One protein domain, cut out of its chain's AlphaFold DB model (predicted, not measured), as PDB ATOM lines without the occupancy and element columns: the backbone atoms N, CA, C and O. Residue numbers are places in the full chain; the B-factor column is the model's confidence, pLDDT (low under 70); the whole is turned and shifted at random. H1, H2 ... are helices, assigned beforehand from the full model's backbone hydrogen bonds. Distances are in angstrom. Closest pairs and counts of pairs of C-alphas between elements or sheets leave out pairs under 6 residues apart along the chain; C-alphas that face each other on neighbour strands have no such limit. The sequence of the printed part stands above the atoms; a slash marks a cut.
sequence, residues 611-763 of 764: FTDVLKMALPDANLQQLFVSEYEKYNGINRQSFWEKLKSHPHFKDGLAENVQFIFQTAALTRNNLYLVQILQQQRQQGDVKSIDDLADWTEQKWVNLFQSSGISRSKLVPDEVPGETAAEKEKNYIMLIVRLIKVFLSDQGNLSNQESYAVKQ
ATOM      1  N   PHE A 611     -15.379 -26.717   8.258       52.38
ATOM      2  CA  PHE A 611     -14.616 -26.367   9.463       52.38
ATOM      3  C   PHE A 611     -14.158 -24.910   9.500       52.38
ATOM      4  O   PHE A 611     -14.199 -24.312  10.567       52.38
ATOM      5  N   THR A 612     -13.759 -24.298   8.379       52.25
ATOM      6  CA  THR A 612     -13.333 -22.884   8.398       52.25
ATOM      7  C   THR A 612     -14.478 -21.941   8.735       52.25
ATOM      8  O   THR A 612     -14.270 -20.964   9.450       52.25
ATOM      9  N   ASP A 613     -15.694 -22.231   8.279       65.69
ATOM     10  CA  ASP A 613     -16.855 -21.402   8.590       65.69
ATOM     11  C   ASP A 613     -17.366 -21.654  10.013       65.69
ATOM     12  O   ASP A 613     -17.733 -20.704  10.705       65.69
ATOM     13  N   VAL A 614     -17.286 -22.898  10.504       67.81
ATOM     14  CA  VAL A 614     -17.542 -23.239  11.915       67.81
ATOM     15  C   VAL A 614     -16.500 -22.594  12.836       67.81
ATOM     16  O   VAL A 614     -16.857 -22.014  13.857       67.81
ATOM     17  N   LEU A 615     -15.217 -22.621  12.464       72.62
ATOM     18  CA  LEU A 615     -14.125 -22.026  13.232       72.62
ATOM     19  C   LEU A 615     -14.207 -20.498  13.226       72.62
ATOM     20  O   LEU A 615     -14.030 -19.896  14.277       72.62
ATOM     21  N   LYS A 616     -14.539 -19.860  12.095       78.38
ATOM     22  CA  LYS A 616     -14.818 -18.413  12.038       78.38
ATOM     23  C   LYS A 616     -16.049 -18.036  12.859       78.38
ATOM     24  O   LYS A 616     -16.052 -16.987  13.497       78.38
ATOM     25  N   MET A 617     -17.089 -18.876  12.851       81.25
ATOM     26  CA  MET A 617     -18.287 -18.680  13.670       81.25
ATOM     27  C   MET A 617     -17.972 -18.813  15.166       81.25
ATOM     28  O   MET A 617     -18.496 -18.047  15.972       81.25
ATOM     29  N   ALA A 618     -17.095 -19.749  15.534       83.62
ATOM     30  CA  ALA A 618     -16.677 -19.985  16.912       83.62
ATOM     31  C   ALA A 618     -15.663 -18.958  17.433       83.62
ATOM     32  O   ALA A 618     -15.743 -18.530  18.585       83.62
ATOM     33  N   LEU A 619     -14.715 -18.568  16.583       85.25
ATOM     34  CA  LEU A 619     -13.594 -17.679  16.866       85.25
ATOM     35  C   LEU A 619     -13.483 -16.641  15.745       85.25
ATOM     36  O   LEU A 619     -12.734 -16.847  14.794       85.25
ATOM     37  N   PRO A 620     -14.176 -15.495  15.833       82.69
ATOM     38  CA  PRO A 620     -14.069 -14.452  14.811       82.69
ATOM     39  C   PRO A 620     -12.665 -13.827  14.695       82.69
ATOM     40  O   PRO A 620     -12.323 -13.273  13.651       82.69
ATOM     41  N   ASP A 621     -11.845 -13.915  15.749       84.38
ATOM     42  CA  ASP A 621     -10.473 -13.395  15.780       84.38
ATOM     43  C   ASP A 621      -9.480 -14.362  15.110       84.38
ATOM     44  O   ASP A 621      -9.284 -15.491  15.564       84.38
ATOM     45  N   ALA A 622      -8.808 -13.898  14.055       78.06
ATOM     46  CA  ALA A 622      -7.872 -14.699  13.264       78.06
ATOM     47  C   ALA A 622      -6.635 -15.192  14.044       78.06
ATOM     48  O   ALA A 622      -6.122 -16.272  13.750       78.06
ATOM     49  N   ASN A 623      -6.161 -14.450  15.051       81.44
ATOM     50  CA  ASN A 623      -5.037 -14.890  15.883       81.44
ATOM     51  C   ASN A 623      -5.472 -16.026  16.814       81.44
ATOM     52  O   ASN A 623      -4.724 -16.980  17.017       81.44
ATOM     53  N   LEU A 624      -6.696 -15.956  17.348       82.75
ATOM     54  CA  LEU A 624      -7.264 -17.041  18.151       82.75
ATOM     55  C   LEU A 624      -7.567 -18.282  17.308       82.75
ATOM     56  O   LEU A 624      -7.361 -19.390  17.796       82.75
ATOM     57  N   GLN A 625      -7.973 -18.122  16.044       78.75
ATOM     58  CA  GLN A 625      -8.108 -19.241  15.103       78.75
ATOM     59  C   GLN A 625      -6.767 -19.959  14.901       78.75
ATOM     60  O   GLN A 625      -6.685 -21.173  15.079       78.75
ATOM     61  N   GLN A 626      -5.695 -19.218  14.591       72.62
ATOM     62  CA  GLN A 626      -4.356 -19.794  14.414       72.62
ATOM     63  C   GLN A 626      -3.841 -20.462  15.692       72.62
ATOM     64  O   GLN A 626      -3.270 -21.551  15.646       72.62
ATOM     65  N   LEU A 627      -4.075 -19.833  16.844       78.62
ATOM     66  CA  LEU A 627      -3.686 -20.378  18.136       78.62
ATOM     67  C   LEU A 627      -4.447 -21.670  18.459       78.62
ATOM     68  O   LEU A 627      -3.815 -22.641  18.870       78.62
ATOM     69  N   PHE A 628      -5.763 -21.706  18.220       78.44
ATOM     70  CA  PHE A 628      -6.598 -22.900  18.380       78.44
ATOM     71  C   PHE A 628      -6.062 -24.057  17.537       78.44
ATOM     72  O   PHE A 628      -5.817 -25.137  18.071       78.44
ATOM     73  N   VAL A 629      -5.816 -23.810  16.246       66.50
ATOM     74  CA  VAL A 629      -5.260 -24.808  15.323       66.50
ATOM     75  C   VAL A 629      -3.900 -25.299  15.822       66.50
ATOM     76  O   VAL A 629      -3.686 -26.503  15.915       66.50
ATOM     77  N   SER A 630      -3.016 -24.394  16.252       68.00
ATOM     78  CA  SER A 630      -1.693 -24.774  16.758       68.00
ATOM     79  C   SER A 630      -1.747 -25.619  18.038       68.00
ATOM     80  O   SER A 630      -0.951 -26.542  18.207       68.00
ATOM     81  N   GLU A 631      -2.675 -25.330  18.955       72.75
ATOM     82  CA  GLU A 631      -2.847 -26.119  20.177       72.75
ATOM     83  C   GLU A 631      -3.517 -27.462  19.891       72.75
ATOM     84  O   GLU A 631      -3.197 -28.456  20.548       72.75
ATOM     85  N   TYR A 632      -4.391 -27.507  18.885       62.53
ATOM     86  CA  TYR A 632      -5.010 -28.731  18.399       62.53
ATOM     87  C   TYR A 632      -3.993 -29.659  17.713       62.53
ATOM     88  O   TYR A 632      -3.986 -30.857  17.988       62.53
ATOM     89  N   GLU A 633      -3.086 -29.125  16.888       54.38
ATOM     90  CA  GLU A 633      -2.019 -29.889  16.216       54.38
ATOM     91  C   GLU A 633      -0.986 -30.463  17.192       54.38
ATOM     92  O   GLU A 633      -0.535 -31.595  17.034       54.38
ATOM     93  N   LYS A 634      -0.614 -29.702  18.228       64.00
ATOM     94  CA  LYS A 634       0.329 -30.162  19.264       64.00
ATOM     95  C   LYS A 634      -0.266 -31.230  20.184       64.00
ATOM     96  O   LYS A 634       0.448 -31.800  21.015       64.00
ATOM     97  N   TYR A 635      -1.576 -31.444  20.132       59.09
ATOM     98  CA  TYR A 635      -2.259 -32.346  21.039       59.09
ATOM     99  C   TYR A 635      -2.179 -33.802  20.550       59.09
ATOM    100  O   TYR A 635      -2.939 -34.226  19.685       59.09
ATOM    101  N   ASN A 636      -1.296 -34.590  21.174       46.53
ATOM    102  CA  ASN A 636      -1.083 -36.018  20.878       46.53
ATOM    103  C   ASN A 636      -1.847 -36.973  21.820       46.53
ATOM    104  O   ASN A 636      -1.485 -38.141  21.950       46.53
ATOM    105  N   GLY A 637      -2.850 -36.483  22.553       42.28
ATOM    106  CA  GLY A 637      -3.589 -37.301  23.515       42.28
ATOM    107  C   GLY A 637      -4.681 -38.150  22.860       42.28
ATOM    108  O   GLY A 637      -5.327 -37.729  21.903       42.28
ATOM    109  N   ILE A 638      -4.906 -39.344  23.414       35.12
ATOM    110  CA  ILE A 638      -5.906 -40.310  22.923       35.12
ATOM    111  C   ILE A 638      -7.339 -39.859  23.285       35.12
ATOM    112  O   ILE A 638      -8.285 -40.146  22.558       35.12
ATOM    113  N   ASN A 639      -7.515 -39.091  24.370       47.88
ATOM    114  CA  ASN A 639      -8.821 -38.619  24.845       47.88
ATOM    115  C   ASN A 639      -9.071 -37.140  24.496       47.88
ATOM    116  O   ASN A 639      -8.478 -36.239  25.085       47.88
ATOM    117  N   ARG A 640     -10.028 -36.868  23.603       56.88
ATOM    118  CA  ARG A 640     -10.380 -35.500  23.183       56.88
ATOM    119  C   ARG A 640     -11.007 -34.634  24.281       56.88
ATOM    120  O   ARG A 640     -10.809 -33.425  24.254       56.88
ATOM    121  N   GLN A 641     -11.628 -35.211  25.310       64.19
ATOM    122  CA  GLN A 641     -12.084 -34.438  26.473       64.19
ATOM    123  C   GLN A 641     -10.908 -33.734  27.164       64.19
ATOM    124  O   GLN A 641     -11.012 -32.586  27.590       64.19
ATOM    125  N   SER A 642      -9.744 -34.383  27.207       69.25
ATOM    126  CA  SER A 642      -8.538 -33.791  27.779       69.25
ATOM    127  C   SER A 642      -7.949 -32.671  26.909       69.25
ATOM    128  O   SER A 642      -7.235 -31.823  27.441       69.25
ATOM    129  N   PHE A 643      -8.257 -32.615  25.604       75.06
ATOM    130  CA  PHE A 643      -7.955 -31.439  24.779       75.06
ATOM    131  C   PHE A 643      -8.798 -30.239  25.216       75.06
ATOM    132  O   PHE A 643      -8.240 -29.167  25.434       75.06
ATOM    133  N   TRP A 644     -10.106 -30.412  25.416       78.69
ATOM    134  CA  TRP A 644     -10.981 -29.317  25.839       78.69
ATOM    135  C   TRP A 644     -10.643 -28.801  27.236       78.69
ATOM    136  O   TRP A 644     -10.585 -27.595  27.428       78.69
ATOM    137  N   GLU A 645     -10.315 -29.674  28.190       82.19
ATOM    138  CA  GLU A 645      -9.835 -29.247  29.516       82.19
ATOM    139  C   GLU A 645      -8.493 -28.493  29.441       82.19
ATOM    140  O   GLU A 645      -8.266 -27.501  30.143       82.19
ATOM    141  N   LYS A 646      -7.606 -28.901  28.524       82.12
ATOM    142  CA  LYS A 646      -6.366 -28.169  28.235       82.12
ATOM    143  C   LYS A 646      -6.645 -26.813  27.577       82.12
ATOM    144  O   LYS A 646      -5.981 -25.830  27.892       82.12
ATOM    145  N   LEU A 647      -7.635 -26.742  26.691       84.94
ATOM    146  CA  LEU A 647      -8.023 -25.503  26.029       84.94
ATOM    147  C   LEU A 647      -8.679 -24.535  27.021       84.94
ATOM    148  O   LEU A 647      -8.298 -23.374  27.060       84.94
ATOM    149  N   LYS A 648      -9.574 -25.014  27.893       86.75
ATOM    150  CA  LYS A 648     -10.180 -24.230  28.987       86.75
ATOM    151  C   LYS A 648      -9.137 -23.651  29.941       86.75
ATOM    152  O   LYS A 648      -9.293 -22.542  30.443       86.75
ATOM    153  N   SER A 649      -8.055 -24.389  30.188       86.44
ATOM    154  CA  SER A 649      -6.940 -23.911  31.016       86.44
ATOM    155  C   SER A 649      -5.949 -23.011  30.260       86.44
ATOM    156  O   SER A 649      -5.062 -22.420  30.883       86.44
ATOM    157  N   HIS A 650      -6.106 -22.838  28.943       89.56
ATOM    158  CA  HIS A 650      -5.220 -22.016  28.127       89.56
ATOM    159  C   HIS A 650      -5.470 -20.509  28.368       89.56
ATOM    160  O   HIS A 650      -6.617 -20.059  28.312       89.56
ATOM    161  N   PRO A 651      -4.426 -19.673  28.566       89.19
ATOM    162  CA  PRO A 651      -4.583 -18.255  28.921       89.19
ATOM    163  C   PRO A 651      -5.457 -17.421  27.975       89.19
ATOM    164  O   PRO A 651      -6.071 -16.454  28.418       89.19
ATOM    165  N   HIS A 652      -5.501 -17.809  26.699       90.00
ATOM    166  CA  HIS A 652      -6.219 -17.117  25.625       90.00
ATOM    167  C   HIS A 652      -7.638 -17.656  25.340       90.00
ATOM    168  O   HIS A 652      -8.326 -17.080  24.506       90.00
ATOM    169  N   PHE A 653      -8.090 -18.722  26.018       90.19
ATOM    170  CA  PHE A 653      -9.418 -19.338  25.821       90.19
ATOM    171  C   PHE A 653     -10.266 -19.314  27.108       90.19
ATOM    172  O   PHE A 653     -10.901 -20.299  27.478       90.19
ATOM    173  N   LYS A 654     -10.257 -18.173  27.807       85.94
ATOM    174  CA  LYS A 654     -10.974 -17.944  29.076       85.94
ATOM    175  C   LYS A 654     -12.401 -17.420  28.866       85.94
ATOM    176  O   LYS A 654     -12.859 -17.295  27.736       85.94
ATOM    177  N   ASP A 655     -13.102 -17.134  29.963       86.19
ATOM    178  CA  ASP A 655     -14.425 -16.488  29.985       86.19
ATOM    179  C   ASP A 655     -15.509 -17.237  29.190       86.19
ATOM    180  O   ASP A 655     -16.364 -16.641  28.538       86.19
ATOM    181  N   GLY A 656     -15.471 -18.572  29.235       84.31
ATOM    182  CA  GLY A 656     -16.430 -19.419  28.527       84.31
ATOM    183  C   GLY A 656     -16.125 -19.596  27.036       84.31
ATOM    184  O   GLY A 656     -16.922 -20.209  26.323       84.31
ATOM    185  N   LEU A 657     -15.008 -19.047  26.536       88.12
ATOM    186  CA  LEU A 657     -14.655 -19.111  25.120       88.12
ATOM    187  C   LEU A 657     -14.353 -20.545  24.681       88.12
ATOM    188  O   LEU A 657     -14.846 -20.963  23.638       88.12
ATOM    189  N   ALA A 658     -13.607 -21.320  25.474       85.94
ATOM    190  CA  ALA A 658     -13.341 -22.727  25.171       85.94
ATOM    191  C   ALA A 658     -14.636 -23.552  25.095       85.94
ATOM    192  O   ALA A 658     -14.826 -24.316  24.153       85.94
ATOM    193  N   GLU A 659     -15.559 -23.349  26.036       87.12
ATOM    194  CA  GLU A 659     -16.876 -23.987  26.071       87.12
ATOM    195  C   GLU A 659     -17.747 -23.556  24.889       87.12
ATOM    196  O   GLU A 659     -18.513 -24.351  24.352       87.12
ATOM    197  N   ASN A 660     -17.650 -22.292  24.480       86.25
ATOM    198  CA  ASN A 660     -18.357 -21.776  23.316       86.25
ATOM    199  C   ASN A 660     -17.851 -22.400  22.017       86.25
ATOM    200  O   ASN A 660     -18.653 -22.817  21.185       86.25
ATOM    201  N   VAL A 661     -16.530 -22.504  21.866       83.56
ATOM    202  CA  VAL A 661     -15.917 -23.196  20.734       83.56
ATOM    203  C   VAL A 661     -16.352 -24.657  20.736       83.56
ATOM    204  O   VAL A 661     -16.894 -25.123  19.742       83.56
ATOM    205  N   GLN A 662     -16.225 -25.355  21.866       82.12
ATOM    206  CA  GLN A 662     -16.657 -26.746  21.996       82.12
ATOM    207  C   GLN A 662     -18.124 -26.934  21.578       82.12
ATOM    208  O   GLN A 662     -18.421 -27.791  20.748       82.12
ATOM    209  N   PHE A 663     -19.033 -26.091  22.072       83.94
ATOM    210  CA  PHE A 663     -20.456 -26.165  21.742       83.94
ATOM    211  C   PHE A 663     -20.742 -25.939  20.249       83.94
ATOM    212  O   PHE A 663     -21.525 -26.678  19.647       83.94
ATOM    213  N   ILE A 664     -20.102 -24.947  19.624       80.12
ATOM    214  CA  ILE A 664     -20.285 -24.648  18.195       80.12
ATOM    215  C   ILE A 664     -19.785 -25.811  17.331       80.12
ATOM    216  O   ILE A 664     -20.438 -26.195  16.364       80.12
ATOM    217  N   PHE A 665     -18.679 -26.441  17.721       72.81
ATOM    218  CA  PHE A 665     -18.154 -27.624  17.041       72.81
ATOM    219  C   PHE A 665     -19.056 -28.854  17.195       72.81
ATOM    220  O   PHE A 665     -19.316 -29.561  16.220       72.81
ATOM    221  N   GLN A 666     -19.576 -29.096  18.398       70.75
ATOM    222  CA  GLN A 666     -20.489 -30.210  18.660       70.75
ATOM    223  C   GLN A 666     -21.816 -30.042  17.908       70.75
ATOM    224  O   GLN A 666     -22.294 -30.969  17.257       70.75
ATOM    225  N   THR A 667     -22.398 -28.842  17.923       71.56
ATOM    226  CA  THR A 667     -23.644 -28.558  17.194       71.56
ATOM    227  C   THR A 667     -23.449 -28.561  15.679       71.56
ATOM    228  O   THR A 667     -24.335 -29.026  14.960       71.56
ATOM    229  N   ALA A 668     -22.288 -28.145  15.168       63.59
ATOM    230  CA  ALA A 668     -21.944 -28.315  13.758       63.59
ATOM    231  C   ALA A 668     -21.915 -29.796  13.355       63.59
ATOM    232  O   ALA A 668     -22.535 -30.164  12.358       63.59
ATOM    233  N   ALA A 669     -21.315 -30.672  14.168       57.19
ATOM    234  CA  ALA A 669     -21.327 -32.115  13.917       57.19
ATOM    235  C   ALA A 669     -22.758 -32.684  13.863       57.19
ATOM    236  O   ALA A 669     -23.134 -33.355  12.900       57.19
ATOM    237  N   LEU A 670     -23.579 -32.363  14.869       62.56
ATOM    238  CA  LEU A 670     -24.950 -32.871  15.009       62.56
ATOM    239  C   LEU A 670     -25.885 -32.408  13.886       62.56
ATOM    240  O   LEU A 670     -26.818 -33.118  13.513       62.56
ATOM    241  N   THR A 671     -25.629 -31.225  13.332       67.81
ATOM    242  CA  THR A 671     -26.441 -30.620  12.268       67.81
ATOM    243  C   THR A 671     -25.862 -30.858  10.873       67.81
ATOM    244  O   THR A 671     -26.367 -30.302   9.899       67.81
ATOM    245  N   ARG A 672     -24.820 -31.691  10.738       62.78
ATOM    246  CA  ARG A 672     -24.100 -31.919   9.470       62.78
ATOM    247  C   ARG A 672     -23.607 -30.614   8.831       62.78
ATOM    248  O   ARG A 672     -23.736 -30.409   7.630       62.78
ATOM    249  N   ASN A 673     -23.050 -29.734   9.658       61.81
ATOM    250  CA  ASN A 673     -22.521 -28.423   9.297       61.81
ATOM    251  C   ASN A 673     -23.562 -27.457   8.704       61.81
ATOM    252  O   ASN A 673     -23.207 -26.545   7.956       61.81
ATOM    253  N   ASN A 674     -24.847 -27.604   9.054       75.19
ATOM    254  CA  ASN A 674     -25.842 -26.591   8.714       75.19
ATOM    255  C   ASN A 674     -25.634 -25.340   9.581       75.19
ATOM    256  O   ASN A 674     -26.192 -25.215  10.669       75.19
ATOM    257  N   LEU A 675     -24.839 -24.393   9.080       79.44
ATOM    258  CA  LEU A 675     -24.456 -23.176   9.803       79.44
ATOM    259  C   LEU A 675     -25.649 -22.313  10.231       79.44
ATOM    260  O   LEU A 675     -25.580 -21.666  11.273       79.44
ATOM    261  N   TYR A 676     -26.752 -22.318   9.474       85.38
ATOM    262  CA  TYR A 676     -27.970 -21.612   9.876       85.38
ATOM    263  C   TYR A 676     -28.572 -22.239  11.134       85.38
ATOM    264  O   TYR A 676     -28.964 -21.526  12.055       85.38
ATOM    265  N   LEU A 677     -28.594 -23.571  11.206       85.69
ATOM    266  CA  LEU A 677     -29.086 -24.284  12.379       85.69
ATOM    267  C   LEU A 677     -28.118 -24.186  13.566       85.69
ATOM    268  O   LEU A 677     -28.570 -23.988  14.690       85.69
ATOM    269  N   VAL A 678     -26.803 -24.230  13.329       86.06
ATOM    270  CA  VAL A 678     -25.786 -23.951  14.362       86.06
ATOM    271  C   VAL A 678     -25.989 -22.556  14.950       86.06
ATOM    272  O   VAL A 678     -25.997 -22.395  16.169       86.06
ATOM    273  N   GLN A 679     -26.232 -21.549  14.108       87.69
ATOM    274  CA  GLN A 679     -26.497 -20.184  14.557       87.69
ATOM    275  C   GLN A 679     -27.780 -20.089  15.396       87.69
ATOM    276  O   GLN A 679     -27.787 -19.396  16.413       87.69
ATOM    277  N   ILE A 680     -28.845 -20.803  15.017       90.12
ATOM    278  CA  ILE A 680     -30.084 -20.874  15.805       90.12
ATOM    279  C   ILE A 680     -29.817 -21.516  17.173       90.12
ATOM    280  O   ILE A 680     -30.206 -20.958  18.198       90.12
ATOM    281  N   LEU A 681     -29.116 -22.652  17.220       90.25
ATOM    282  CA  LEU A 681     -28.781 -23.331  18.478       90.25
ATOM    283  C   LEU A 681     -27.870 -22.473  19.367       90.25
ATOM    284  O   LEU A 681     -28.035 -22.438  20.585       90.25
ATOM    285  N   GLN A 682     -26.963 -21.706  18.763       89.12
ATOM    286  CA  GLN A 682     -26.137 -20.738  19.474       89.12
ATOM    287  C   GLN A 682     -26.962 -19.580  20.057       89.12
ATOM    288  O   GLN A 682     -26.689 -19.145  21.176       89.12
ATOM    289  N   GLN A 683     -27.992 -19.093  19.355       89.38
ATOM    290  CA  GLN A 683     -28.918 -18.089  19.900       89.38
ATOM    291  C   GLN A 683     -29.714 -18.639  21.086       89.38
ATOM    292  O   GLN A 683     -29.839 -17.954  22.099       89.38
ATOM    293  N   GLN A 684     -30.186 -19.886  20.998       90.50
ATOM    294  CA  GLN A 684     -30.847 -20.572  22.117       90.50
ATOM    295  C   GLN A 684     -29.912 -20.674  23.332       90.50
ATOM    296  O   GLN A 684     -30.329 -20.449  24.468       90.50
ATOM    297  N   ARG A 685     -28.615 -20.906  23.095       88.88
ATOM    298  CA  ARG A 685     -27.606 -20.906  24.158       88.88
ATOM    299  C   ARG A 685     -27.363 -19.540  24.784       88.88
ATOM    300  O   ARG A 685     -27.269 -19.436  26.004       88.88
ATOM    301  N   GLN A 686     -27.326 -18.482  23.980       85.56
ATOM    302  CA  GLN A 686     -27.207 -17.104  24.474       85.56
ATOM    303  C   GLN A 686     -28.448 -16.643  25.256       85.56
ATOM    304  O   GLN A 686     -28.323 -15.836  26.173       85.56
ATOM    305  N   GLN A 687     -29.628 -17.164  24.913       87.12
ATOM    306  CA  GLN A 687     -30.893 -16.900  25.612       87.12
ATOM    307  C   GLN A 687     -31.051 -17.730  26.898       87.12
ATOM    308  O   GLN A 687     -31.895 -17.409  27.732       87.12
ATOM    309  N   GLY A 688     -30.200 -18.742  27.101       85.06
ATOM    310  CA  GLY A 688     -30.202 -19.608  28.281       85.06
ATOM    311  C   GLY A 688     -31.096 -20.848  28.167       85.06
ATOM    312  O   GLY A 688     -31.200 -21.590  29.143       85.06
ATOM    313  N   ASP A 689     -31.691 -21.094  26.995       82.88
ATOM    314  CA  ASP A 689     -32.589 -22.226  26.722       82.88
ATOM    315  C   ASP A 689     -31.842 -23.554  26.496       82.88
ATOM    316  O   ASP A 689     -32.425 -24.630  26.643       82.88
ATOM    317  N   VAL A 690     -30.556 -23.482  26.131       87.25
ATOM    318  CA  VAL A 690     -29.646 -24.624  25.918       87.25
ATOM    319  C   VAL A 690     -28.288 -24.283  26.521       87.25
ATOM    320  O   VAL A 690     -27.689 -23.286  26.149       87.25
ATOM    321  N   LYS A 691     -27.748 -25.078  27.436       82.50
ATOM    322  CA  LYS A 691     -26.416 -24.847  28.025       82.50
ATOM    323  C   LYS A 691     -25.373 -25.769  27.409       82.50
ATOM    324  O   LYS A 691     -24.268 -25.307  27.099       82.50
ATOM    325  N   SER A 692     -25.738 -27.031  27.203       82.25
ATOM    326  CA  SER A 692     -24.930 -28.059  26.544       82.25
ATOM    327  C   SER A 692     -25.763 -28.849  25.532       82.25
ATOM    328  O   SER A 692     -26.964 -28.645  25.365       82.25
ATOM    329  N   ILE A 693     -25.105 -29.767  24.833       77.19
ATOM    330  CA  ILE A 693     -25.771 -30.747  23.972       77.19
ATOM    331  C   ILE A 693     -26.692 -31.710  24.741       77.19
ATOM    332  O   ILE A 693     -27.595 -32.274  24.128       77.19
ATOM    333  N   ASP A 694     -26.501 -31.879  26.055       80.25
ATOM    334  CA  ASP A 694     -27.355 -32.732  26.893       80.25
ATOM    335  C   ASP A 694     -28.784 -32.187  26.922       80.25
ATOM    336  O   ASP A 694     -29.744 -32.929  26.727       80.25
ATOM    337  N   ASP A 695     -28.922 -30.862  27.034       84.25
ATOM    338  CA  ASP A 695     -30.224 -30.190  27.048       84.25
ATOM    339  C   ASP A 695     -30.999 -30.390  25.733       84.25
ATOM    340  O   ASP A 695     -32.227 -30.297  25.716       84.25
ATOM    341  N   LEU A 696     -30.302 -30.664  24.620       83.94
ATOM    342  CA  LEU A 696     -30.917 -30.932  23.315       83.94
ATOM    343  C   LEU A 696     -31.508 -32.345  23.219       83.94
ATOM    344  O   LEU A 696     -32.381 -32.582  22.383       83.94
ATOM    345  N   ALA A 697     -31.061 -33.288  24.051       78.19
ATOM    346  CA  ALA A 697     -31.592 -34.652  24.072       78.19
ATOM    347  C   ALA A 697     -32.988 -34.731  24.680       78.19
ATOM    348  O   ALA A 697     -33.795 -35.572  24.281       78.19
ATOM    349  N   ASP A 698     -33.281 -33.805  25.590       80.81
ATOM    350  CA  ASP A 698     -34.588 -33.653  26.222       80.81
ATOM    351  C   ASP A 698     -35.606 -32.955  25.304       80.81
ATOM    352  O   ASP A 698     -36.789 -32.829  25.635       80.81
ATOM    353  N   TRP A 699     -35.180 -32.484  24.127       87.31
ATOM    354  CA  TRP A 699     -36.077 -31.851  23.170       87.31
ATOM    355  C   TRP A 699     -36.898 -32.895  22.417       87.31
ATOM    356  O   TRP A 699     -36.373 -33.790  21.754       87.31
ATOM    357  N   THR A 700     -38.220 -32.741  22.461       83.38
ATOM    358  CA  THR A 700     -39.134 -33.562  21.661       83.38
ATOM    359  C   THR A 700     -39.010 -33.229  20.173       83.38
ATOM    360  O   THR A 700     -38.645 -32.113  19.800       83.38
ATOM    361  N   GLU A 701     -39.389 -34.169  19.301       77.00
ATOM    362  CA  GLU A 701     -39.486 -33.932  17.849       77.00
ATOM    363  C   GLU A 701     -40.332 -32.682  17.548       77.00
ATOM    364  O   GLU A 701     -39.950 -31.846  16.736       77.00
ATOM    365  N   GLN A 702     -41.423 -32.480  18.296       82.75
ATOM    366  CA  GLN A 702     -42.265 -31.293  18.163       82.75
ATOM    367  C   GLN A 702     -41.539 -29.994  18.543       82.75
ATOM    368  O   GLN A 702     -41.776 -28.959  17.923       82.75
ATOM    369  N   LYS A 703     -40.643 -30.020  19.538       88.56
ATOM    370  CA  LYS A 703     -39.834 -28.850  19.908       88.56
ATOM    371  C   LYS A 703     -38.848 -28.487  18.793       88.56
ATOM    372  O   LYS A 703     -38.707 -27.307  18.484       88.56
ATOM    373  N   TRP A 704     -38.255 -29.483  18.136       87.88
ATOM    374  CA  TRP A 704     -37.420 -29.282  16.946       87.88
ATOM    375  C   TRP A 704     -38.210 -28.723  15.759       87.88
ATOM    376  O   TRP A 704     -37.766 -27.764  15.133       87.88
ATOM    377  N   VAL A 705     -39.409 -29.247  15.491       84.56
ATOM    378  CA  VAL A 705     -40.300 -28.703  14.450       84.56
ATOM    379  C   VAL A 705     -40.645 -27.239  14.741       84.56
ATOM    380  O   VAL A 705     -40.556 -26.389  13.856       84.56
ATOM    381  N   ASN A 706     -40.979 -26.914  15.993       87.44
ATOM    382  CA  ASN A 706     -41.289 -25.543  16.394       87.44
ATOM    383  C   ASN A 706     -40.081 -24.607  16.228       87.44
ATOM    384  O   ASN A 706     -40.270 -23.475  15.793       87.44
ATOM    385  N   LEU A 707     -38.858 -25.071  16.525       88.56
ATOM    386  CA  LEU A 707     -37.617 -24.317  16.303       88.56
ATOM    387  C   LEU A 707     -37.424 -23.970  14.819       88.56
ATOM    388  O   LEU A 707     -37.080 -22.841  14.475       88.56
ATOM    389  N   PHE A 708     -37.670 -24.935  13.931       85.31
ATOM    390  CA  PHE A 708     -37.544 -24.730  12.487       85.31
ATOM    391  C   PHE A 708     -38.562 -23.691  12.002       85.31
ATOM    392  O   PHE A 708     -38.202 -22.773  11.263       85.31
ATOM    393  N   GLN A 709     -39.804 -23.780  12.481       83.56
ATOM    394  CA  GLN A 709     -40.884 -22.855  12.128       83.56
ATOM    395  C   GLN A 709     -40.674 -21.435  12.673       83.56
ATOM    396  O   GLN A 709     -40.987 -20.466  11.983       83.56
ATOM    397  N   SER A 710     -40.143 -21.292  13.891       82.12
ATOM    398  CA  SER A 710     -39.954 -19.990  14.546       82.12
ATOM    399  C   SER A 710     -38.675 -19.258  14.125       82.12
ATOM    400  O   SER A 710     -38.541 -18.067  14.397       82.12
ATOM    401  N   SER A 711     -37.757 -19.934  13.427       80.75
ATOM    402  CA  SER A 711     -36.458 -19.381  13.022       80.75
ATOM    403  C   SER A 711     -36.519 -18.215  12.023       80.75
ATOM    404  O   SER A 711     -35.556 -17.460  11.900       80.75
ATOM    405  N   GLY A 712     -37.609 -18.088  11.254       77.62
ATOM    406  CA  GLY A 712     -37.716 -17.125  10.150       77.62
ATOM    407  C   GLY A 712     -36.806 -17.429   8.946       77.62
ATOM    408  O   GLY A 712     -36.743 -16.630   8.010       77.62
ATOM    409  N   ILE A 713     -36.110 -18.572   8.942       80.69
ATOM    410  CA  ILE A 713     -35.235 -19.021   7.853       80.69
ATOM    411  C   ILE A 713     -36.024 -19.948   6.921       80.69
ATOM    412  O   ILE A 713     -36.787 -20.801   7.368       80.69
ATOM    413  N   SER A 714     -35.837 -19.795   5.604       79.69
ATOM    414  CA  SER A 714     -36.462 -20.690   4.619       79.69
ATOM    415  C   SER A 714     -36.106 -22.151   4.901       79.69
ATOM    416  O   SER A 714     -34.935 -22.482   5.094       79.69
ATOM    417  N   ARG A 715     -37.103 -23.037   4.814       76.94
ATOM    418  CA  ARG A 715     -36.948 -24.490   4.988       76.94
ATOM    419  C   ARG A 715     -35.845 -25.080   4.101       76.94
ATOM    420  O   ARG A 715     -35.103 -25.935   4.562       76.94
ATOM    421  N   SER A 716     -35.672 -24.558   2.885       72.06
ATOM    422  CA  SER A 716     -34.607 -24.963   1.947       72.06
ATOM    423  C   SER A 716     -33.180 -24.644   2.415       72.06
ATOM    424  O   SER A 716     -32.225 -25.156   1.852       72.06
ATOM    425  N   LYS A 717     -33.012 -23.772   3.415       76.62
ATOM    426  CA  LYS A 717     -31.711 -23.487   4.043       76.62
ATOM    427  C   LYS A 717     -31.502 -24.288   5.329       76.62
ATOM    428  O   LYS A 717     -30.365 -24.521   5.725       76.62
ATOM    429  N   LEU A 718     -32.587 -24.679   5.999       77.88
ATOM    430  CA  LEU A 718     -32.544 -25.436   7.253       77.88
ATOM    431  C   LEU A 718     -32.455 -26.942   7.035       77.88
ATOM    432  O   LEU A 718     -31.895 -27.638   7.868       77.88
ATOM    433  N   VAL A 719     -33.003 -27.446   5.933       76.81
ATOM    434  CA  VAL A 719     -32.996 -28.868   5.602       76.81
ATOM    435  C   VAL A 719     -32.070 -29.066   4.404       76.81
ATOM    436  O   VAL A 719     -32.376 -28.522   3.344       76.81
ATOM    437  N   PRO A 720     -30.953 -29.804   4.549       66.25
ATOM    438  CA  PRO A 720     -30.070 -30.103   3.427       66.25
ATOM    439  C   PRO A 720     -30.815 -30.840   2.307       66.25
ATOM    440  O   PRO A 720     -31.648 -31.712   2.578       66.25
ATOM    441  N   ASP A 721     -30.509 -30.512   1.051       62.53
ATOM    442  CA  ASP A 721     -31.211 -31.066  -0.115       62.53
ATOM    443  C   ASP A 721     -31.057 -32.591  -0.222       62.53
ATOM    444  O   ASP A 721     -31.958 -33.277  -0.722       62.53
ATOM    445  N   GLU A 722     -29.953 -33.119   0.318       49.19
ATOM    446  CA  GLU A 722     -29.582 -34.533   0.348       49.19
ATOM    447  C   GLU A 722     -30.390 -35.356   1.358       49.19
ATOM    448  O   GLU A 722     -30.261 -36.582   1.395       49.19
ATOM    449  N   VAL A 723     -31.203 -34.718   2.207       48.25
ATOM    450  CA  VAL A 723     -32.085 -35.452   3.116       48.25
ATOM    451  C   VAL A 723     -33.197 -36.125   2.298       48.25
ATOM    452  O   VAL A 723     -33.912 -35.439   1.559       48.25
ATOM    453  N   PRO A 724     -33.375 -37.456   2.411       41.72
ATOM    454  CA  PRO A 724     -34.393 -38.175   1.653       41.72
ATOM    455  C   PRO A 724     -35.806 -37.788   2.107       41.72
ATOM    456  O   PRO A 724     -36.045 -37.540   3.288       41.72
ATOM    457  N   GLY A 725     -36.750 -37.762   1.169       49.75
ATOM    458  CA  GLY A 725     -38.168 -37.471   1.405       49.75
ATOM    459  C   GLY A 725     -38.854 -37.012   0.118       49.75
ATOM    460  O   GLY A 725     -38.246 -36.277  -0.664       49.75
ATOM    461  N   GLU A 726     -40.094 -37.450  -0.109       57.34
ATOM    462  CA  GLU A 726     -40.866 -37.111  -1.314       57.34
ATOM    463  C   GLU A 726     -41.425 -35.689  -1.218       57.34
ATOM    464  O   GLU A 726     -41.545 -34.977  -2.216       57.34
ATOM    465  N   THR A 727     -41.709 -35.236   0.006       73.62
ATOM    466  CA  THR A 727     -42.174 -33.875   0.287       73.62
ATOM    467  C   THR A 727     -41.189 -33.087   1.151       73.62
ATOM    468  O   THR A 727     -40.423 -33.638   1.941       73.62
ATOM    469  N   ALA A 728     -41.245 -31.753   1.077       71.75
ATOM    470  CA  ALA A 728     -40.435 -30.886   1.941       71.75
ATOM    471  C   ALA A 728     -40.719 -31.100   3.444       71.75
ATOM    472  O   ALA A 728     -39.835 -30.894   4.272       71.75
ATOM    473  N   ALA A 729     -41.943 -31.511   3.797       76.19
ATOM    474  CA  ALA A 729     -42.316 -31.836   5.174       76.19
ATOM    475  C   ALA A 729     -41.697 -33.167   5.632       76.19
ATOM    476  O   ALA A 729     -41.222 -33.268   6.761       76.19
ATOM    477  N   GLU A 730     -41.646 -34.167   4.750       68.06
ATOM    478  CA  GLU A 730     -40.959 -35.433   5.023       68.06
ATOM    479  C   GLU A 730     -39.448 -35.254   5.136       68.06
ATOM    480  O   GLU A 730     -38.851 -35.806   6.057       68.06
ATOM    481  N   LYS A 731     -38.829 -34.441   4.268       69.06
ATOM    482  CA  LYS A 731     -37.401 -34.114   4.381       69.06
ATOM    483  C   LYS A 731     -37.080 -33.438   5.716       69.06
ATOM    484  O   LYS A 731     -36.125 -33.824   6.380       69.06
ATOM    485  N   GLU A 732     -37.896 -32.475   6.149       78.25
ATOM    486  CA  GLU A 732     -37.742 -31.834   7.463       78.25
ATOM    487  C   GLU A 732     -37.846 -32.852   8.602       78.25
ATOM    488  O   GLU A 732     -36.966 -32.908   9.461       78.25
ATOM    489  N   LYS A 733     -38.876 -33.703   8.579       75.69
ATOM    490  CA  LYS A 733     -39.065 -34.750   9.586       75.69
ATOM    491  C   LYS A 733     -37.874 -35.708   9.640       75.69
ATOM    492  O   LYS A 733     -37.346 -35.974  10.719       75.69
ATOM    493  N   ASN A 734     -37.416 -36.188   8.487       59.66
ATOM    494  CA  ASN A 734     -36.285 -37.106   8.389       59.66
ATOM    495  C   ASN A 734     -34.985 -36.460   8.878       59.66
ATOM    496  O   ASN A 734     -34.182 -37.115   9.544       59.66
ATOM    497  N   TYR A 735     -34.795 -35.168   8.612       73.25
ATOM    498  CA  TYR A 735     -33.646 -34.420   9.110       73.25
ATOM    499  C   TYR A 735     -33.687 -34.233  10.632       73.25
ATOM    500  O   TYR A 735     -32.685 -34.464  11.304       73.25
ATOM    501  N   ILE A 736     -34.849 -33.899  11.199       77.62
ATOM    502  CA  ILE A 736     -35.032 -33.790  12.653       77.62
ATOM    503  C   ILE A 736     -34.801 -35.145  13.328       77.62
ATOM    504  O   ILE A 736     -34.068 -35.226  14.312       77.62
ATOM    505  N   MET A 737     -35.365 -36.227  12.783       63.94
ATOM    506  CA  MET A 737     -35.135 -37.582  13.290       63.94
ATOM    507  C   MET A 737     -33.650 -37.959  13.257       63.94
ATOM    508  O   MET A 737     -33.155 -38.588  14.195       63.94
ATOM    509  N   LEU A 738     -32.933 -37.555  12.205       57.88
ATOM    510  CA  LEU A 738     -31.492 -37.749  12.093       57.88
ATOM    511  C   LEU A 738     -30.736 -36.985  13.187       57.88
ATOM    512  O   LEU A 738     -29.922 -37.593  13.874       57.88
ATOM    513  N   ILE A 739     -31.035 -35.701  13.399       64.94
ATOM    514  CA  ILE A 739     -30.412 -34.881  14.453       64.94
ATOM    515  C   ILE A 739     -30.670 -35.489  15.836       64.94
ATOM    516  O   ILE A 739     -29.734 -35.700  16.603       64.94
ATOM    517  N   VAL A 740     -31.920 -35.846  16.145       69.06
ATOM    518  CA  VAL A 740     -32.295 -36.468  17.428       69.06
ATOM    519  C   VAL A 740     -31.561 -37.792  17.636       69.06
ATOM    520  O   VAL A 740     -31.113 -38.096  18.742       69.06
ATOM    521  N   ARG A 741     -31.408 -38.592  16.576       57.03
ATOM    522  CA  ARG A 741     -30.630 -39.831  16.636       57.03
ATOM    523  C   ARG A 741     -29.150 -39.549  16.885       57.03
ATOM    524  O   ARG A 741     -28.565 -40.221  17.728       57.03
ATOM    525  N   LEU A 742     -28.566 -38.572  16.195       52.81
ATOM    526  CA  LEU A 742     -27.166 -38.180  16.372       52.81
ATOM    527  C   LEU A 742     -26.902 -37.673  17.791       52.81
ATOM    528  O   LEU A 742     -25.907 -38.071  18.379       52.81
ATOM    529  N   ILE A 743     -27.817 -36.898  18.379       63.12
ATOM    530  CA  ILE A 743     -27.723 -36.459  19.780       63.12
ATOM    531  C   ILE A 743     -27.706 -37.667  20.722       63.12
ATOM    532  O   ILE A 743     -26.842 -37.763  21.586       63.12
ATOM    533  N   LYS A 744     -28.616 -38.633  20.531       59.12
ATOM    534  CA  LYS A 744     -28.664 -39.846  21.366       59.12
ATOM    535  C   LYS A 744     -27.383 -40.669  21.282       59.12
ATOM    536  O   LYS A 744     -26.914 -41.133  22.314       59.12
ATOM    537  N   VAL A 745     -26.829 -40.828  20.078       49.41
ATOM    538  CA  VAL A 745     -25.549 -41.523  19.860       49.41
ATOM    539  C   VAL A 745     -24.414 -40.772  20.556       49.41
ATOM    540  O   VAL A 745     -23.696 -41.355  21.365       49.41
ATOM    541  N   PHE A 746     -24.331 -39.461  20.324       52.22
ATOM    542  CA  PHE A 746     -23.300 -38.601  20.898       52.22
ATOM    543  C   PHE A 746     -23.290 -38.655  22.434       52.22
ATOM    544  O   PHE A 746     -22.223 -38.658  23.042       52.22
ATOM    545  N   LEU A 747     -24.464 -38.743  23.069       54.06
ATOM    546  CA  LEU A 747     -24.595 -38.824  24.525       54.06
ATOM    547  C   LEU A 747     -24.426 -40.234  25.091       54.06
ATOM    548  O   LEU A 747     -23.895 -40.380  26.191       54.06
ATOM    549  N   SER A 748     -24.815 -41.282  24.356       42.31
ATOM    550  CA  SER A 748     -24.517 -42.660  24.768       42.31
ATOM    551  C   SER A 748     -23.012 -42.952  24.797       42.31
ATOM    552  O   SER A 748     -22.568 -43.760  25.610       42.31
ATOM    553  N   ASP A 749     -22.229 -42.244  23.978       40.38
ATOM    554  CA  ASP A 749     -20.770 -42.377  23.897       40.38
ATOM    555  C   ASP A 749     -19.995 -41.487  24.896       40.38
ATOM    556  O   ASP A 749     -18.795 -41.685  25.093       40.38
ATOM    557  N   GLN A 750     -20.651 -40.576  25.629       39.41
ATOM    558  CA  GLN A 750     -20.018 -39.778  26.703       39.41
ATOM    559  C   GLN A 750     -19.576 -40.631  27.914       39.41
ATOM    560  O   GLN A 750     -18.729 -40.205  28.697       39.41
ATOM    561  N   GLY A 751     -20.093 -41.860  28.054       32.59
ATOM    562  CA  GLY A 751     -19.614 -42.851  29.031       32.59
ATOM    563  C   GLY A 751     -18.365 -43.634  28.592       32.59
ATOM    564  O   GLY A 751     -17.784 -44.340  29.410       32.59
ATOM    565  N   ASN A 752     -17.944 -43.498  27.327       35.00
ATOM    566  CA  ASN A 752     -16.841 -44.222  26.681       35.00
ATOM    567  C   ASN A 752     -16.023 -43.261  25.788       35.00
ATOM    568  O   ASN A 752     -15.979 -43.388  24.566       35.00
ATOM    569  N   LEU A 753     -15.381 -42.244  26.370       29.67
ATOM    570  CA  LEU A 753     -14.701 -41.204  25.585       29.67
ATOM    571  C   LEU A 753     -13.277 -41.588  25.135       29.67
ATOM    572  O   LEU A 753     -12.296 -41.308  25.824       29.67
ATOM    573  N   SER A 754     -13.170 -42.093  23.903       32.75
ATOM    574  CA  SER A 754     -12.118 -41.710  22.945       32.75
ATOM    575  C   SER A 754     -12.555 -42.062  21.513       32.75
ATOM    576  O   SER A 754     -12.451 -43.225  21.146       32.75
ATOM    577  N   ASN A 755     -13.082 -41.105  20.725       34.84
ATOM    578  CA  ASN A 755     -12.792 -40.923  19.273       34.84
ATOM    579  C   ASN A 755     -13.837 -40.143  18.443       34.84
ATOM    580  O   ASN A 755     -13.509 -39.727  17.331       34.84
ATOM    581  N   GLN A 756     -15.044 -39.846  18.930       36.00
ATOM    582  CA  GLN A 756     -16.094 -39.333  18.026       36.00
ATOM    583  C   GLN A 756     -16.106 -37.822  17.726       36.00
ATOM    584  O   GLN A 756     -16.738 -37.402  16.761       36.00
ATOM    585  N   GLU A 757     -15.332 -36.986  18.419       37.84
ATOM    586  CA  GLU A 757     -15.249 -35.551  18.072       37.84
ATOM    587  C   GLU A 757     -14.306 -35.254  16.885       37.84
ATOM    588  O   GLU A 757     -14.170 -34.106  16.458       37.84
ATOM    589  N   SER A 758     -13.679 -36.279  16.284       35.84
ATOM    590  CA  SER A 758     -12.790 -36.090  15.125       35.84
ATOM    591  C   SER A 758     -13.529 -35.711  13.829       35.84
ATOM    592  O   SER A 758     -12.904 -35.202  12.899       35.84
ATOM    593  N   TYR A 759     -14.856 -35.874  13.793       34.25
ATOM    594  CA  TYR A 759     -15.708 -35.636  12.626       34.25
ATOM    595  C   TYR A 759     -16.006 -34.160  12.309       34.25
ATOM    596  O   TYR A 759     -16.315 -33.860  11.166       34.25
ATOM    597  N   ALA A 760     -15.898 -33.219  13.254       32.94
ATOM    598  CA  ALA A 760     -16.066 -31.787  12.944       32.94
ATOM    599  C   ALA A 760     -14.734 -31.091  12.640       32.94
ATOM    600  O   ALA A 760     -14.686 -30.177  11.823       32.94
ATOM    601  N   VAL A 761     -13.640 -31.545  13.263       34.12
ATOM    602  CA  VAL A 761     -12.317 -30.911  13.133       34.12
ATOM    603  C   VAL A 761     -11.511 -31.451  11.947       34.12
ATOM    604  O   VAL A 761     -10.666 -30.745  11.417       34.12
ATOM    605  N   LYS A 762     -11.778 -32.678  11.477       30.39
ATOM    606  CA  LYS A 762     -11.169 -33.197  10.237       30.39
ATOM    607  C   LYS A 762     -11.954 -32.841   8.969       30.39
ATOM    608  O   LYS A 762     -11.482 -33.141   7.878       30.39
ATOM    609  N   GLN A 763     -13.137 -32.229   9.105       29.66
ATOM    610  CA  GLN A 763     -13.992 -31.811   7.990       29.66
ATOM    611  C   GLN A 763     -13.800 -30.353   7.543       29.66
ATOM    612  O   GLN A 763     -14.684 -29.766   6.911       29.66
TER     613      GLN A 763
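AT A GLANCE: This is residues 611 to 763 of the 764 residues of an uncharacterized protein of Nitrosomonas sp. Nm143 (UniProt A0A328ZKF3). Ten helices lie mostly crossed around H4, which runs through the middle, with H1, H3, H5 and H10 packed on it. H2 stands at one end beyond H1, H7 and H8 stand at the other, and the long H9 runs along one side past H7 and H6. The printed part has 153 residues with helices H1 to H10 in chain order and no named strand, class all helix. It is compact, with a radius of gyration of the C-alphas of 16.0 A and spans of 47 by 33 by 29 A.

HOW THE PARTS SIT: Start with H1, residues 611 to 618, which only just touches H2, residues 622 to 633, only at the corner, with 3 pairs of C-alphas within 8 A; the closest are Leu 615 and Gln 625, 6.9 A apart. Go on to H3, residues 640 to 648, which forms a helical hairpin with H4, residues 657 to 670, touching its residues 657 to 662 alone; the closest C-alphas, Lys 648 and Ala 658, are 5.2 A apart. These two run opposite ways at a shallow tilt of 33 degrees, only just short of steep. H4 is the hub, touching five helices. H1 touches it at a steep tilt of 45 degrees, opposite ways, with C-alphas 618 and 661 closest at 5.0 A. H5, residues 675 to 687, touches residues 664 to 668 of H4 alone, with C-alphas 667 and 678 closest at 5.8 A. Look next at H9, residues 728 to 751: H6, residues 694 to 697, touches it with C-alphas 697 and 743 closest at 6.1 A. H7, residues 701 to 710, touches H9 at a steep tilt of 58 degrees, with C-alphas 704 and 736 closest at 6.7 A. H8, residues 715 to 718, only just touches H5, with 3 pairs of C-alphas within 8 A; C-alphas 718 and 677 are closest at 6.3 A. H10, residues 758 to 761, touches H4, with C-alphas 760 and 669 closest at 5.4 A. Every O i to N i+4 pair is within hydrogen-bond range in H1, H2, H3, H4, H5 and H7, and 18 of 20 are in H9; H6, H8 and H10 are too short for such a pair.

IN THESE COORDINATES: Find C-alpha 611 at (-14.616, -26.367, 9.463), where H1 begins. H2 is 16.5 A long, H4 19.9 A and H5 18.2 A. H9 runs 36.2 A from C-alpha 728 at (-40.435, -30.886, 1.941) to C-alpha 751 at (-19.614, -42.851, 29.031).

THE WHOLE: The C-alphas farthest apart, Pro 651 and Glu 726, are 50.9 A apart. The printed part has no cut and no long link. Its mean pLDDT is 70.3; among the residues under 70 are 632 to 642 and 737 to 763.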